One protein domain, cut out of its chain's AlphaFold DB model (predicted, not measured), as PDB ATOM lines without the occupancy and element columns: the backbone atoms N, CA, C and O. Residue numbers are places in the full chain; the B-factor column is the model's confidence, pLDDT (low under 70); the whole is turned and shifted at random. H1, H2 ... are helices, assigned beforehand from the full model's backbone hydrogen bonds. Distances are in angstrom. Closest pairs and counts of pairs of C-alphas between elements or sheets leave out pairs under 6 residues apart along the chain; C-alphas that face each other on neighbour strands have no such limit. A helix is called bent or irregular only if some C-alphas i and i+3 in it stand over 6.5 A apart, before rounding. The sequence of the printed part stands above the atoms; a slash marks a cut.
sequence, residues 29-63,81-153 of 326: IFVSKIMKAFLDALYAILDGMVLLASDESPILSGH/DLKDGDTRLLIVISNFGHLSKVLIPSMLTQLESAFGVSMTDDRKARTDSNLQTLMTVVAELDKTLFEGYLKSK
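Overview. This is residues 29 to 63 and 81 to 153 of the 326 residues of the protein "Exocyst complex component SEC5" of Gymnopilus dilepis (UniProt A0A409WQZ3). Three long helices run lengthwise in an up-and-down bundle, each against the one before it in the chain, with H1 and H3 side by side and running the same way, their lines at 2 degrees, and the bent H2, which comes between them in the chain, running the opposite way. Seen end-on, the three make a triangle; the arm H2a packs on both H1 and H3, while the arm H2b is more loosely placed along the other half of the bundle. The printed part has 108 residues, with three named helices in the order H1, H2, H3 and no named strand, and the class is all helix. The whole is loose, with a radius of gyration of the C-alphas of 16.4 A, and elongated, spanning 48 by 28 by 17 A.

Along the chain. H1 is residues 29 to 53, from C-alpha 29 at (-45.330, 31.824, -25.710), and measures 36.8 A from first to last C-alpha. Residues 54 to 63 follow it up to the cut. H2, residues 85 to 115, was assigned as one helix by its hydrogen bonds but is bent: C-alphas 101 and 104 are 7.0 A apart. Its arms are H2a, residues 85 to 101, 24.4 A long from C-alpha 85 at (-42.234, 22.568, 16.627), and H2b, residues 104 to 115, 16.7 A long. H3, residues 121 to 153, is the longest helix at 47.2 A and ends with C-alpha 153 at (-36.333, 31.160, 23.342).

Arrangement. H1, H2a and H3 form the bundle. H1 touches H2a with residues 49 to 53 alone, the closest C-alphas being those of Ala 53 and Leu 89, 4.7 A apart; they run opposite ways at a shallow tilt of 27 degrees. H2a and H2b stand at a steep tilt of 41 degrees. H1 and H2b are close but not clearly touching, the closest C-alphas being those of Val 31 and Phe 115 at 8.0 A. H3 touches H2a with residues 135 to 149 alone; their closest C-alphas, of Ile 93 and Asp 142, are 5.7 A apart, and they run opposite ways at a shallow tilt of 24 degrees. H1 and H3 are close but not clearly touching, with the C-alphas of Leu 46 and Val 138 closest at 7.6 A, and they run the same way at a shallow tilt of 2 degrees. H2b and H3 are near each other, with 9 pairs of C-alphas within 10 A. In H1, H2a, H2b and H3 every O i to N i+4 pair is within hydrogen-bond range.

Size, cuts and confidence. The two C-alphas farthest apart are those of Ile 29 and Lys 153, 49.9 A. Residues 64 to 80 are not printed; C-alphas 63 and 81 are 14.1 A apart across this cut, which lies in the link from H1 to H2. The link from H2 to H3, 5 residues, is tight. The mean pLDDT of the printed part is 81.3, and it is under 70 at residues 62 to 63 and 115 to 126 of this model.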
ATOM      1  N   ILE A  29     -44.138  32.075 -26.529       77.19
ATOM      2  CA  ILE A  29     -45.330  31.824 -25.710       77.19
ATOM      3  C   ILE A  29     -45.082  30.669 -24.729       77.19
ATOM      4  O   ILE A  29     -45.517  30.738 -23.580       77.19
ATOM      5  N   PHE A  30     -44.364  29.624 -25.150       80.38
ATOM      6  CA  PHE A  30     -44.042  28.495 -24.276       80.38
ATOM      7  C   PHE A  30     -42.999  28.869 -23.230       80.38
ATOM      8  O   PHE A  30     -43.172  28.504 -22.074       80.38
ATOM      9  N   VAL A  31     -41.985  29.660 -23.594       77.06
ATOM     10  CA  VAL A  31     -40.976  30.149 -22.639       77.06
ATOM     11  C   VAL A  31     -41.643  30.938 -21.510       77.06
ATOM     12  O   VAL A  31     -41.441  30.625 -20.344       77.06
ATOM     13  N   SER A  32     -42.517  31.893 -21.842       78.06
ATOM     14  CA  SER A  32     -43.256  32.678 -20.840       78.06
ATOM     15  C   SER A  32     -44.119  31.803 -19.917       78.06
ATOM     16  O   SER A  32     -44.098  31.970 -18.697       78.06
ATOM     17  N   LYS A  33     -44.830  30.812 -20.475       84.69
ATOM     18  CA  LYS A  33     -45.636  29.867 -19.684       84.69
ATOM     19  C   LYS A  33     -44.784  29.001 -18.757       84.69
ATOM     20  O   LYS A  33     -45.176  28.795 -17.613       84.69
ATOM     21  N   ILE A  34     -43.638  28.514 -19.232       84.38
ATOM     22  CA  ILE A  34     -42.731  27.691 -18.425       84.38
ATOM     23  C   ILE A  34     -42.116  28.525 -17.300       84.38
ATOM     24  O   ILE A  34     -42.091  28.066 -16.164       84.38
ATOM     25  N   MET A  35     -41.706  29.767 -17.578       81.19
ATOM     26  CA  MET A  35     -41.184  30.678 -16.554       81.19
ATOM     27  C   MET A  35     -42.212  30.993 -15.473       81.19
ATOM     28  O   MET A  35     -41.883  30.990 -14.289       81.19
ATOM     29  N   LYS A  36     -43.465  31.232 -15.869       85.69
ATOM     30  CA  LYS A  36     -44.552  31.424 -14.912       85.69
ATOM     31  C   LYS A  36     -44.756  30.173 -14.052       85.69
ATOM     32  O   LYS A  36     -44.733  30.278 -12.835       85.69
ATOM     33  N   ALA A  37     -44.878  29.000 -14.673       89.06
ATOM     34  CA  ALA A  37     -45.066  27.742 -13.948       89.06
ATOM     35  C   ALA A  37     -43.892  27.417 -13.008       89.06
ATOM     36  O   ALA A  37     -44.105  26.878 -11.927       89.06
ATOM     37  N   PHE A  38     -42.663  27.760 -13.402       86.94
ATOM     38  CA  PHE A  38     -41.473  27.627 -12.565       86.94
ATOM     39  C   PHE A  38     -41.567  28.491 -11.302       86.94
ATOM     40  O   PHE A  38     -41.344  27.989 -10.204       86.94
ATOM     41  N   LEU A  39     -41.945  29.765 -11.443       87.94
ATOM     42  CA  LEU A  39     -42.132  30.661 -10.299       87.94
ATOM     43  C   LEU A  39     -43.302  30.220  -9.412       87.94
ATOM     44  O   LEU A  39     -43.137  30.157  -8.199       87.94
ATOM     45  N   ASP A  40     -44.445  29.867 -10.004       90.25
ATOM     46  CA  ASP A  40     -45.624  29.388  -9.270       90.25
ATOM     47  C   ASP A  40     -45.284  28.131  -8.443       90.25
ATOM     48  O   ASP A  40     -45.681  28.015  -7.285       90.25
ATOM     49  N   ALA A  41     -44.485  27.212  -9.003       91.94
ATOM     50  CA  ALA A  41     -44.013  26.028  -8.288       91.94
ATOM     51  C   ALA A  41     -43.074  26.378  -7.122       91.94
ATOM     52  O   ALA A  41     -43.178  25.772  -6.059       91.94
ATOM     53  N   LEU A  42     -42.177  27.355  -7.297       90.19
ATOM     54  CA  LEU A  42     -41.309  27.812  -6.210       90.19
ATOM     55  C   LEU A  42     -42.120  28.451  -5.080       90.19
ATOM     56  O   LEU A  42     -41.890  28.105  -3.929       90.19
ATOM     57  N   TYR A  43     -43.100  29.303  -5.390       91.38
ATOM     58  CA  TYR A  43     -43.988  29.868  -4.369       91.38
ATOM     59  C   TYR A  43     -44.786  28.787  -3.629       91.38
ATOM     60  O   TYR A  43     -44.821  28.803  -2.405       91.38
ATOM     61  N   ALA A  44     -45.322  27.787  -4.336       93.00
ATOM     62  CA  ALA A  44     -46.018  26.669  -3.696       93.00
ATOM     63  C   ALA A  44     -45.108  25.853  -2.756       93.00
ATOM     64  O   ALA A  44     -45.549  25.396  -1.702       93.00
ATOM     65  N   ILE A  45     -43.828  25.680  -3.112       91.25
ATOM     66  CA  ILE A  45     -42.836  25.046  -2.230       91.25
ATOM     67  C   ILE A  45     -42.610  25.901  -0.980       91.25
ATOM     68  O   ILE A  45     -42.579  25.352   0.120       91.25
ATOM     69  N   LEU A  46     -42.469  27.223  -1.128       91.44
ATOM     70  CA  LEU A  46     -42.288  28.130   0.010       91.44
ATOM     71  C   LEU A  46     -43.487  28.086   0.962       91.44
ATOM     72  O   LEU A  46     -43.284  27.931   2.163       91.44
ATOM     73  N   ASP A  47     -44.711  28.136   0.435       90.69
ATOM     74  CA  ASP A  47     -45.935  28.032   1.237       90.69
ATOM     75  C   ASP A  47     -45.993  26.699   1.994       90.69
ATOM     76  O   ASP A  47     -46.263  26.665   3.196       90.69
ATOM     77  N   GLY A  48     -45.654  25.593   1.323       91.19
ATOM     78  CA  GLY A  48     -45.566  24.277   1.957       91.19
ATOM     79  C   GLY A  48     -44.511  24.216   3.065       91.19
ATOM     80  O   GLY A  48     -44.748  23.621   4.113       91.19
ATOM     81  N   MET A  49     -43.359  24.863   2.879       90.25
ATOM     82  CA  MET A  49     -42.317  24.948   3.906       90.25
ATOM     83  C   MET A  49     -42.772  25.755   5.127       90.25
ATOM     84  O   MET A  49     -42.519  25.335   6.255       90.25
ATOM     85  N   VAL A  50     -43.472  26.873   4.921       90.94
ATOM     86  CA  VAL A  50     -44.049  27.668   6.017       90.94
ATOM     87  C   VAL A  50     -45.105  26.861   6.777       90.94
ATOM     88  O   VAL A  50     -45.097  26.864   8.005       90.94
ATOM     89  N   LEU A  51     -45.959  26.110   6.074       91.00
ATOM     90  CA  LEU A  51     -46.951  25.228   6.695       91.00
ATOM     91  C   LEU A  51     -46.301  24.123   7.544       91.00
ATOM     92  O   LEU A  51     -46.779  23.807   8.628       91.00
ATOM     93  N   LEU A  52     -45.187  23.543   7.090       87.44
ATOM     94  CA  LEU A  52     -44.466  22.527   7.867       87.44
ATOM     95  C   LEU A  52     -43.879  23.089   9.170       87.44
ATOM     96  O   LEU A  52     -43.783  22.357  10.158       87.44
ATOM     97  N   ALA A  53     -43.500  24.368   9.171       85.75
ATOM     98  CA  ALA A  53     -42.994  25.077  10.340       85.75
ATOM     99  C   ALA A  53     -44.096  25.555  11.304       85.75
ATOM    100  O   ALA A  53     -43.769  25.946  12.422       85.75
ATOM    101  N   SER A  54     -45.370  25.546  10.899       86.38
ATOM    102  CA  SER A  54     -46.473  26.050  11.719       86.38
ATOM    103  C   SER A  54     -47.066  24.983  12.651       86.38
ATOM    104  O   SER A  54     -46.755  23.785  12.575       86.38
ATOM    105  N   ASP A  55     -47.965  25.428  13.531       81.75
ATOM    106  CA  ASP A  55     -48.778  24.563  14.396       81.75
ATOM    107  C   ASP A  55     -49.873  23.807  13.620       81.75
ATOM    108  O   ASP A  55     -50.495  22.889  14.145       81.75
ATOM    109  N   GLU A  56     -50.088  24.160  12.350       82.06
ATOM    110  CA  GLU A  56     -51.016  23.487  11.432       82.06
ATOM    111  C   GLU A  56     -50.311  22.413  10.588       82.06
ATOM    112  O   GLU A  56     -50.871  21.895   9.619       82.06
ATOM    113  N   SER A  57     -49.068  22.070  10.941       82.69
ATOM    114  CA  SER A  57     -48.278  21.092  10.205       82.69
ATOM    115  C   SER A  57     -49.019  19.749  10.099       82.69
ATOM    116  O   SER A  57     -49.442  19.189  11.116       82.69
ATOM    117  N   PRO A  58     -49.135  19.160   8.893       78.19
ATOM    118  CA  PRO A  58     -49.826  17.883   8.692       78.19
ATOM    119  C   PRO A  58     -49.186  16.720   9.472       78.19
ATOM    120  O   PRO A  58     -49.859  15.731   9.769       78.19
ATOM    121  N   ILE A  59     -47.919  16.870   9.876       77.38
ATOM    122  CA  ILE A  59     -47.187  15.926  10.733       77.38
ATOM    123  C   ILE A  59     -47.862  15.801  12.112       77.38
ATOM    124  O   ILE A  59     -47.934  14.711  12.676       77.38
ATOM    125  N   LEU A  60     -48.438  16.890  12.636       73.69
ATOM    126  CA  LEU A  60     -49.162  16.892  13.914       73.69
ATOM    127  C   LEU A  60     -50.506  16.157  13.834       73.69
ATOM    128  O   LEU A  60     -50.983  15.626  14.833       73.69
ATOM    129  N   SER A  61     -51.091  16.077  12.637       70.25
ATOM    130  CA  SER A  61     -52.353  15.372  12.374       70.25
ATOM    131  C   SER A  61     -52.165  13.872  12.093       70.25
ATOM    132  O   SER A  61     -53.108  13.198  11.687       70.25
ATOM    133  N   GLY A  62     -50.955  13.331  12.294       64.31
ATOM    134  CA  GLY A  62     -50.644  11.916  12.061       64.31
ATOM    135  C   GLY A  62     -50.360  11.565  10.598       64.31
ATOM    136  O   GLY A  62     -50.273  10.385  10.261       64.31
ATOM    137  N   HIS A  63     -50.197  12.564   9.725       61.25
ATOM    138  CA  HIS A  63     -49.715  12.362   8.363       61.25
ATOM    139  C   HIS A  63     -48.186  12.308   8.394       61.25
ATOM    140  O   HIS A  63     -47.506  13.294   8.117       61.25
ATOM    141  N   ASP A  81     -37.076  14.588  16.249       74.38
ATOM    142  CA  ASP A  81     -38.494  14.584  16.597       74.38
ATOM    143  C   ASP A  81     -39.241  15.632  15.762       74.38
ATOM    144  O   ASP A  81     -39.254  16.820  16.074       74.38
ATOM    145  N   LEU A  82     -39.884  15.192  14.680       76.81
ATOM    146  CA  LEU A  82     -40.679  16.073  13.825       76.81
ATOM    147  C   LEU A  82     -41.999  16.514  14.478       76.81
ATOM    148  O   LEU A  82     -42.679  17.379  13.925       76.81
ATOM    149  N   LYS A  83     -42.385  15.970  15.641       76.81
ATOM    150  CA  LYS A  83     -43.525  16.487  16.417       76.81
ATOM    151  C   LYS A  83     -43.152  17.738  17.199       76.81
ATOM    152  O   LYS A  83     -44.025  18.578  17.430       76.81
ATOM    153  N   ASP A  84     -41.874  17.914  17.512       79.81
ATOM    154  CA  ASP A  84     -41.369  19.140  18.110       79.81
ATOM    155  C   ASP A  84     -41.390  20.303  17.101       79.81
ATOM    156  O   ASP A  84     -40.817  20.238  16.008       79.81
ATOM    157  N   GLY A  85     -42.086  21.381  17.468       79.88
ATOM    158  CA  GLY A  85     -42.234  22.568  16.627       79.88
ATOM    159  C   GLY A  85     -40.911  23.291  16.398       79.88
ATOM    160  O   GLY A  85     -40.650  23.742  15.283       79.88
ATOM    161  N   ASP A  86     -40.042  23.326  17.410       78.56
ATOM    162  CA  ASP A  86     -38.727  23.957  17.303       78.56
ATOM    163  C   ASP A  86     -37.839  23.210  16.306       78.56
ATOM    164  O   ASP A  86     -37.239  23.818  15.418       78.56
ATOM    165  N   THR A  87     -37.810  21.879  16.387       80.50
ATOM    166  CA  THR A  87     -37.092  21.019  15.442       80.50
ATOM    167  C   THR A  87     -37.579  21.240  14.008       80.50
ATOM    168  O   THR A  87     -36.760  21.466  13.113       80.50
ATOM    169  N   ARG A  88     -38.901  21.268  13.770       85.62
ATOM    170  CA  ARG A  88     -39.453  21.568  12.434       85.62
ATOM    171  C   ARG A  88     -39.047  22.954  11.938       85.62
ATOM    172  O   ARG A  88     -38.616  23.091  10.792       85.62
ATOM    173  N   LEU A  89     -39.145  23.969  12.792       83.56
ATOM    174  CA  LEU A  89     -38.820  25.354  12.457       83.56
ATOM    175  C   LEU A  89     -37.340  25.511  12.073       83.56
ATOM    176  O   LEU A  89     -37.030  26.126  11.051       83.56
ATOM    177  N   LEU A  90     -36.426  24.886  12.822       82.38
ATOM    178  CA  LEU A  90     -34.989  24.876  12.525       82.38
ATOM    179  C   LEU A  90     -34.675  24.173  11.194       82.38
ATOM    180  O   LEU A  90     -33.856  24.668  10.413       82.38
ATOM    181  N   ILE A  91     -35.342  23.051  10.905       84.88
ATOM    182  CA  ILE A  91     -35.198  22.335   9.628       84.88
ATOM    183  C   ILE A  91     -35.661  23.220   8.466       84.88
ATOM    184  O   ILE A  91     -34.956  23.343   7.464       84.88
ATOM    185  N   VAL A  92     -36.819  23.872   8.596       88.12
ATOM    186  CA  VAL A  92     -37.366  24.757   7.556       88.12
ATOM    187  C   VAL A  92     -36.450  25.958   7.303       88.12
ATOM    188  O   VAL A  92     -36.139  26.248   6.147       88.12
ATOM    189  N   ILE A  93     -35.939  26.596   8.358       85.50
ATOM    190  CA  ILE A  93     -34.964  27.694   8.270       85.50
ATOM    191  C   ILE A  93     -33.682  27.243   7.551       85.50
ATOM    192  O   ILE A  93     -33.203  27.913   6.631       85.50
ATOM    193  N   SER A  94     -33.141  26.074   7.912       84.44
ATOM    194  CA  SER A  94     -31.978  25.488   7.229       84.44
ATOM    195  C   SER A  94     -32.257  25.259   5.738       84.44
ATOM    196  O   SER A  94     -31.457  25.628   4.870       84.44
ATOM    197  N   ASN A  95     -33.434  24.716   5.427       88.50
ATOM    198  CA  ASN A  95     -33.860  24.454   4.060       88.50
ATOM    199  C   ASN A  95     -34.038  25.746   3.248       88.50
ATOM    200  O   ASN A  95     -33.649  25.754   2.083       88.50
ATOM    201  N   PHE A  96     -34.527  26.853   3.825       87.69
ATOM    202  CA  PHE A  96     -34.556  28.154   3.137       87.69
ATOM    203  C   PHE A  96     -33.154  28.667   2.802       87.69
ATOM    204  O   PHE A  96     -32.919  29.170   1.697       87.69
ATOM    205  N   GLY A  97     -32.197  28.484   3.714       83.81
ATOM    206  CA  GLY A  97     -30.794  28.802   3.467       83.81
ATOM    207  C   GLY A  97     -30.219  28.024   2.279       83.81
ATOM    208  O   GLY A  97     -29.553  28.605   1.421       83.81
ATOM    209  N   HIS A  98     -30.511  26.726   2.187       85.81
ATOM    210  CA  HIS A  98     -30.076  25.893   1.063       85.81
ATOM    211  C   HIS A  98     -30.828  26.222  -0.240       85.81
ATOM    212  O   HIS A  98     -30.224  26.301  -1.315       85.81
ATOM    213  N   LEU A  99     -32.138  26.466  -0.155       87.38
ATOM    214  CA  LEU A  99     -32.990  26.804  -1.291       87.38
ATOM    215  C   LEU A  99     -32.524  28.098  -1.968       87.38
ATOM    216  O   LEU A  99     -32.312  28.114  -3.179       87.38
ATOM    217  N   SER A 100     -32.297  29.153  -1.183       86.56
ATOM    218  CA  SER A 100     -31.861  30.465  -1.678       86.56
ATOM    219  C   SER A 100     -30.435  30.462  -2.232       86.56
ATOM    220  O   SER A 100     -30.185  31.040  -3.288       86.56
ATOM    221  N   LYS A 101     -29.485  29.811  -1.547       86.62
ATOM    222  CA  LYS A 101     -28.055  29.894  -1.895       86.62
ATOM    223  C   LYS A 101     -27.610  28.884  -2.946       86.62
ATOM    224  O   LYS A 101     -26.615  29.128  -3.622       86.62
ATOM    225  N   VAL A 102     -28.300  27.748  -3.056       87.69
ATOM    226  CA  VAL A 102     -27.842  26.614  -3.873       87.69
ATOM    227  C   VAL A 102     -28.876  26.236  -4.922       87.69
ATOM    228  O   VAL A 102     -28.580  26.268  -6.117       87.69
ATOM    229  N   LEU A 103     -30.093  25.889  -4.499       88.12
ATOM    230  CA  LEU A 103     -31.068  25.273  -5.399       88.12
ATOM    231  C   LEU A 103     -31.639  26.259  -6.415       88.12
ATOM    232  O   LEU A 103     -31.584  25.967  -7.605       88.12
ATOM    233  N   ILE A 104     -32.149  27.417  -5.985       86.75
ATOM    234  CA  ILE A 104     -32.745  28.399  -6.902       86.75
ATOM    235  C   ILE A 104     -31.715  28.888  -7.942       86.75
ATOM    236  O   ILE A 104     -32.033  28.837  -9.133       86.75
ATOM    237  N   PRO A 105     -30.475  29.283  -7.570       86.75
ATOM    238  CA  PRO A 105     -29.461  29.668  -8.552       86.75
ATOM    239  C   PRO A 105     -29.114  28.530  -9.522       86.75
ATOM    240  O   PRO A 105     -29.005  28.757 -10.724       86.75
ATOM    241  N   SER A 106     -28.997  27.293  -9.028       86.44
ATOM    242  CA  SER A 106     -28.698  26.130  -9.873       86.44
ATOM    243  C   SER A 106     -29.829  25.815 -10.857       86.44
ATOM    244  O   SER A 106     -29.573  25.594 -12.043       86.44
ATOM    245  N   MET A 107     -31.083  25.834 -10.390       85.44
ATOM    246  CA  MET A 107     -32.263  25.638 -11.233       85.44
ATOM    247  C   MET A 107     -32.343  26.706 -12.327       85.44
ATOM    248  O   MET A 107     -32.662  26.374 -13.467       85.44
ATOM    249  N   LEU A 108     -31.993  27.956 -12.010       80.69
ATOM    250  CA  LEU A 108     -31.930  29.035 -12.992       80.69
ATOM    251  C   LEU A 108     -30.883  28.752 -14.073       80.69
ATOM    252  O   LEU A 108     -31.214  28.778 -15.254       80.69
ATOM    253  N   THR A 109     -29.650  28.412 -13.688       83.31
ATOM    254  CA  THR A 109     -28.580  28.095 -14.650       83.31
ATOM    255  C   THR A 109     -28.969  26.940 -15.577       83.31
ATOM    256  O   THR A 109     -28.709  26.977 -16.782       83.31
ATOM    257  N   GLN A 110     -29.624  25.908 -15.037       84.06
ATOM    258  CA  GLN A 110     -30.114  24.782 -15.836       84.06
ATOM    259  C   GLN A 110     -31.227  25.204 -16.797       84.06
ATOM    260  O   GLN A 110     -31.251  24.757 -17.944       84.06
ATOM    261  N   LEU A 111     -32.133  26.071 -16.342       79.25
ATOM    262  CA  LEU A 111     -33.230  26.588 -17.144       79.25
ATOM    263  C   LEU A 111     -32.701  27.437 -18.311       79.25
ATOM    264  O   LEU A 111     -33.076  27.198 -19.458       79.25
ATOM    265  N   GLU A 112     -31.770  28.357 -18.054       76.44
ATOM    266  CA  GLU A 112     -31.107  29.171 -19.084       76.44
ATOM    267  C   GLU A 112     -30.385  28.303 -20.124       76.44
ATOM    268  O   GLU A 112     -30.544  28.500 -21.332       76.44
ATOM    269  N   SER A 113     -29.646  27.290 -19.659       79.62
ATOM    270  CA  SER A 113     -28.943  26.342 -20.526       79.62
ATOM    271  C   SER A 113     -29.903  25.524 -21.400       79.62
ATOM    272  O   SER A 113     -29.635  25.321 -22.585       79.62
ATOM    273  N   ALA A 114     -31.038  25.086 -20.847       75.38
ATOM    274  CA  ALA A 114     -32.017  24.265 -21.556       75.38
ATOM    275  C   ALA A 114     -32.747  25.023 -22.673       75.38
ATOM    276  O   ALA A 114     -33.088  24.421 -23.692       75.38
ATOM    277  N   PHE A 115     -32.980  26.327 -22.504       69.44
ATOM    278  CA  PHE A 115     -33.665  27.131 -23.514       69.44
ATOM    279  C   PHE A 115     -32.757  27.590 -24.656       69.44
ATOM    280  O   PHE A 115     -33.287  28.052 -25.662       69.44
ATOM    281  N   GLY A 116     -31.426  27.475 -24.535       61.75
ATOM    282  CA  GLY A 116     -30.477  27.892 -25.582       61.75
ATOM    283  C   GLY A 116     -30.584  29.379 -25.952       61.75
ATOM    284  O   GLY A 116     -30.069  29.822 -26.977       61.75
ATOM    285  N   VAL A 117     -31.292  30.149 -25.128       56.34
ATOM    286  CA  VAL A 117     -31.640  31.543 -25.346       56.34
ATOM    287  C   VAL A 117     -30.838  32.332 -24.326       56.34
ATOM    288  O   VAL A 117     -31.129  32.291 -23.133       56.34
ATOM    289  N   SER A 118     -29.856  33.096 -24.807       53.06
ATOM    290  CA  SER A 118     -29.510  34.343 -24.128       53.06
ATOM    291  C   SER A 118     -30.805  35.144 -24.105       53.06
ATOM    292  O   SER A 118     -31.231  35.645 -25.147       53.06
ATOM    293  N   MET A 119     -31.504  35.136 -22.967       52.62
ATOM    294  CA  MET A 119     -32.730  35.907 -22.781       52.62
ATOM    295  C   MET A 119     -32.439  37.312 -23.290       52.62
ATOM    296  O   MET A 119     -31.493  37.940 -22.827       52.62
ATOM    297  N   THR A 120     -33.173  37.767 -24.309       57.00
ATOM    298  CA  THR A 120     -33.052  39.152 -24.797       57.00
ATOM    299  C   THR A 120     -33.089  40.089 -23.596       57.00
ATOM    300  O   THR A 120     -33.919  39.843 -22.713       57.00
ATOM    301  N   ASP A 121     -32.251  41.125 -23.574       61.91
ATOM    302  CA  ASP A 121     -31.970  41.926 -22.371       61.91
ATOM    303  C   ASP A 121     -33.226  42.302 -21.562       61.91
ATOM    304  O   ASP A 121     -33.266  42.069 -20.356       61.91
ATOM    305  N   ASP A 122     -34.315  42.723 -22.215       59.72
ATOM    306  CA  ASP A 122     -35.583  43.084 -21.552       59.72
ATOM    307  C   ASP A 122     -36.261  41.933 -20.774       59.72
ATOM    308  O   ASP A 122     -36.893  42.135 -19.735       59.72
ATOM    309  N   ARG A 123     -36.161  40.694 -21.267       63.06
ATOM    310  CA  ARG A 123     -36.759  39.501 -20.635       63.06
ATOM    311  C   ARG A 123     -35.860  38.902 -19.573       63.06
ATOM    312  O   ARG A 123     -36.376  38.378 -18.585       63.06
ATOM    313  N   LYS A 124     -34.546  38.995 -19.785       66.00
ATOM    314  CA  LYS A 124     -33.565  38.691 -18.752       66.00
ATOM    315  C   LYS A 124     -33.813  39.607 -17.558       66.00
ATOM    316  O   LYS A 124     -34.122  39.114 -16.486       66.00
ATOM    317  N   ALA A 125     -33.920  40.915 -17.797       67.00
ATOM    318  CA  ALA A 125     -34.253  41.901 -16.775       67.00
ATOM    319  C   ALA A 125     -35.580  41.606 -16.048       67.00
ATOM    320  O   ALA A 125     -35.647  41.691 -14.823       67.00
ATOM    321  N   ARG A 126     -36.644  41.213 -16.766       66.81
ATOM    322  CA  ARG A 126     -37.928  40.854 -16.133       66.81
ATOM    323  C   ARG A 126     -37.846  39.579 -15.288       66.81
ATOM    324  O   ARG A 126     -38.463  39.502 -14.229       66.81
ATOM    325  N   THR A 127     -37.116  38.579 -15.767       70.44
ATOM    326  CA  THR A 127     -36.908  37.314 -15.051       70.44
ATOM    327  C   THR A 127     -36.056  37.537 -13.813       70.44
ATOM    328  O   THR A 127     -36.448  37.112 -12.730       70.44
ATOM    329  N   ASP A 128     -34.967  38.286 -13.957       73.69
ATOM    330  CA  ASP A 128     -34.079  38.686 -12.872       73.69
ATOM    331  C   ASP A 128     -34.845  39.502 -11.824       73.69
ATOM    332  O   ASP A 128     -34.679  39.273 -10.633       73.69
ATOM    333  N   SER A 129     -35.765  40.382 -12.238       79.56
ATOM    334  CA  SER A 129     -36.627  41.140 -11.321       79.56
ATOM    335  C   SER A 129     -37.608  40.249 -10.546       79.56
ATOM    336  O   SER A 129     -37.721  40.371  -9.322       79.56
ATOM    337  N   ASN A 130     -38.291  39.318 -11.218       79.94
ATOM    338  CA  ASN A 130     -39.195  38.376 -10.551       79.94
ATOM    339  C   ASN A 130     -38.434  37.438  -9.604       79.94
ATOM    340  O   ASN A 130     -38.917  37.126  -8.517       79.94
ATOM    341  N   LEU A 131     -37.237  37.010  -9.999       80.75
ATOM    342  CA  LEU A 131     -36.378  36.165  -9.184       80.75
ATOM    343  C   LEU A 131     -35.809  36.929  -7.988       80.75
ATOM    344  O   LEU A 131     -35.791  36.399  -6.885       80.75
ATOM    345  N   GLN A 132     -35.404  38.183  -8.178       85.31
ATOM    346  CA  GLN A 132     -34.978  39.058  -7.090       85.31
ATOM    347  C   GLN A 132     -36.110  39.254  -6.082       85.31
ATOM    348  O   GLN A 132     -35.878  39.225  -4.874       85.31
ATOM    349  N   THR A 133     -37.342  39.399  -6.572       88.19
ATOM    350  CA  THR A 133     -38.536  39.456  -5.726       88.19
ATOM    351  C   THR A 133     -38.695  38.155  -4.941       88.19
ATOM    352  O   THR A 133     -38.807  38.204  -3.721       88.19
ATOM    353  N   LEU A 134     -38.600  36.993  -5.597       87.56
ATOM    354  CA  LEU A 134     -38.657  35.688  -4.931       87.56
ATOM    355  C   LEU A 134     -37.561  35.540  -3.863       87.56
ATOM    356  O   LEU A 134     -37.855  35.154  -2.740       87.56
ATOM    357  N   MET A 135     -36.311  35.883  -4.177       87.38
ATOM    358  CA  MET A 135     -35.199  35.827  -3.222       87.38
ATOM    359  C   MET A 135     -35.412  36.762  -2.032       87.38
ATOM    360  O   MET A 135     -35.065  36.409  -0.908       87.38
ATOM    361  N   THR A 136     -36.020  37.926  -2.268       90.62
ATOM    362  CA  THR A 136     -36.410  38.858  -1.204       90.62
ATOM    363  C   THR A 136     -37.485  38.235  -0.315       90.62
ATOM    364  O   THR A 136     -37.354  38.269   0.902       90.62
ATOM    365  N   VAL A 137     -38.499  37.587  -0.901       91.12
ATOM    366  CA  VAL A 137     -39.534  36.864  -0.146       91.12
ATOM    367  C   VAL A 137     -38.920  35.736   0.686       91.12
ATOM    368  O   VAL A 137     -39.216  35.636   1.870       91.12
ATOM    369  N   VAL A 138     -38.023  34.923   0.118       89.12
ATOM    370  CA  VAL A 138     -37.342  33.845   0.863       89.12
ATOM    371  C   VAL A 138     -36.532  34.403   2.033       89.12
ATOM    372  O   VAL A 138     -36.567  33.834   3.122       89.12
ATOM    373  N   ALA A 139     -35.826  35.516   1.828       88.44
ATOM    374  CA  ALA A 139     -35.054  36.166   2.883       88.44
ATOM    375  C   ALA A 139     -35.950  36.715   4.008       88.44
ATOM    376  O   ALA A 139     -35.642  36.519   5.182       88.44
ATOM    377  N   GLU A 140     -37.071  37.356   3.670       90.81
ATOM    378  CA  GLU A 140     -38.031  37.861   4.660       90.81
ATOM    379  C   GLU A 140     -38.742  36.724   5.412       90.81
ATOM    380  O   GLU A 140     -38.952  36.831   6.621       90.81
ATOM    381  N   LEU A 141     -39.056  35.606   4.745       90.62
ATOM    382  CA  LEU A 141     -39.618  34.416   5.393       90.62
ATOM    383  C   LEU A 141     -38.616  33.764   6.357       90.62
ATOM    384  O   LEU A 141     -38.973  33.498   7.504       90.62
ATOM    385  N   ASP A 142     -37.363  33.556   5.932       88.31
ATOM    386  CA  ASP A 142     -36.285  33.054   6.802       88.31
ATOM    387  C   ASP A 142     -36.107  33.943   8.036       88.31
ATOM    388  O   ASP A 142     -36.041  33.444   9.162       88.31
ATOM    389  N   LYS A 143     -36.078  35.263   7.830       88.75
ATOM    390  CA  LYS A 143     -35.968  36.245   8.905       88.75
ATOM    391  C   LYS A 143     -37.153  36.161   9.864       88.75
ATOM    392  O   LYS A 143     -36.939  36.030  11.064       88.75
ATOM    393  N   THR A 144     -38.380  36.185   9.353       90.25
ATOM    394  CA  THR A 144     -39.603  36.186  10.171       90.25
ATOM    395  C   THR A 144     -39.722  34.916  11.012       90.25
ATOM    396  O   THR A 144     -39.961  34.989  12.219       90.25
ATOM    397  N   LEU A 145     -39.510  33.743  10.401       86.81
ATOM    398  CA  LEU A 145     -39.542  32.463  11.114       86.81
ATOM    399  C   LEU A 145     -38.469  32.399  12.202       86.81
ATOM    400  O   LEU A 145     -38.717  31.926  13.311       86.81
ATOM    401  N   PHE A 146     -37.279  32.913  11.905       86.06
ATOM    402  CA  PHE A 146     -36.181  32.920  12.855       86.06
ATOM    403  C   PHE A 146     -36.357  33.913  13.997       86.06
ATOM    404  O   PHE A 146     -36.048  33.574  15.134       86.06
ATOM    405  N   GLU A 147     -36.865  35.113  13.729       85.31
ATOM    406  CA  GLU A 147     -37.218  36.077  14.771       85.31
ATOM    407  C   GLU A 147     -38.300  35.505  15.695       85.31
ATOM    408  O   GLU A 147     -38.197  35.643  16.913       85.31
ATOM    409  N   GLY A 148     -39.290  34.796  15.139       83.25
ATOM    410  CA  GLY A 148     -40.301  34.071  15.912       83.25
ATOM    411  C   GLY A 148     -39.694  32.998  16.822       83.25
ATOM    412  O   GLY A 148     -39.951  32.999  18.030       83.25
ATOM    413  N   TYR A 149     -38.832  32.138  16.267       82.56
ATOM    414  CA  TYR A 149     -38.079  31.139  17.033       82.56
ATOM    415  C   TYR A 149     -37.265  31.787  18.161       82.56
ATOM    416  O   TYR A 149     -37.357  31.399  19.330       82.56
ATOM    417  N   LEU A 150     -36.486  32.813  17.815       79.94
ATOM    418  CA  LEU A 150     -35.602  33.503  18.740       79.94
ATOM    419  C   LEU A 150     -36.388  34.167  19.870       79.94
ATOM    420  O   LEU A 150     -35.979  34.062  21.021       79.94
ATOM    421  N   LYS A 151     -37.527  34.796  19.564       80.69
ATOM    422  CA  LYS A 151     -38.407  35.434  20.550       80.69
ATOM    423  C   LYS A 151     -38.938  34.435  21.579       80.69
ATOM    424  O   LYS A 151     -38.962  34.738  22.768       80.69
ATOM    425  N   SER A 152     -39.340  33.244  21.134       79.00
ATOM    426  CA  SER A 152     -39.803  32.179  22.033       79.00
ATOM    427  C   SER A 152     -38.699  31.760  23.015       79.00
ATOM    428  O   SER A 152     -38.900  31.723  24.232       79.00
ATOM    429  N   LYS A 153     -37.483  31.533  22.505       75.81
ATOM    430  CA  LYS A 153     -36.333  31.160  23.342       75.81
ATOM    431  C   LYS A 153     -35.859  32.302  24.238       75.81
ATOM    432  O   LYS A 153     -35.527  32.065  25.402       75.81
TER     433      LYS A 153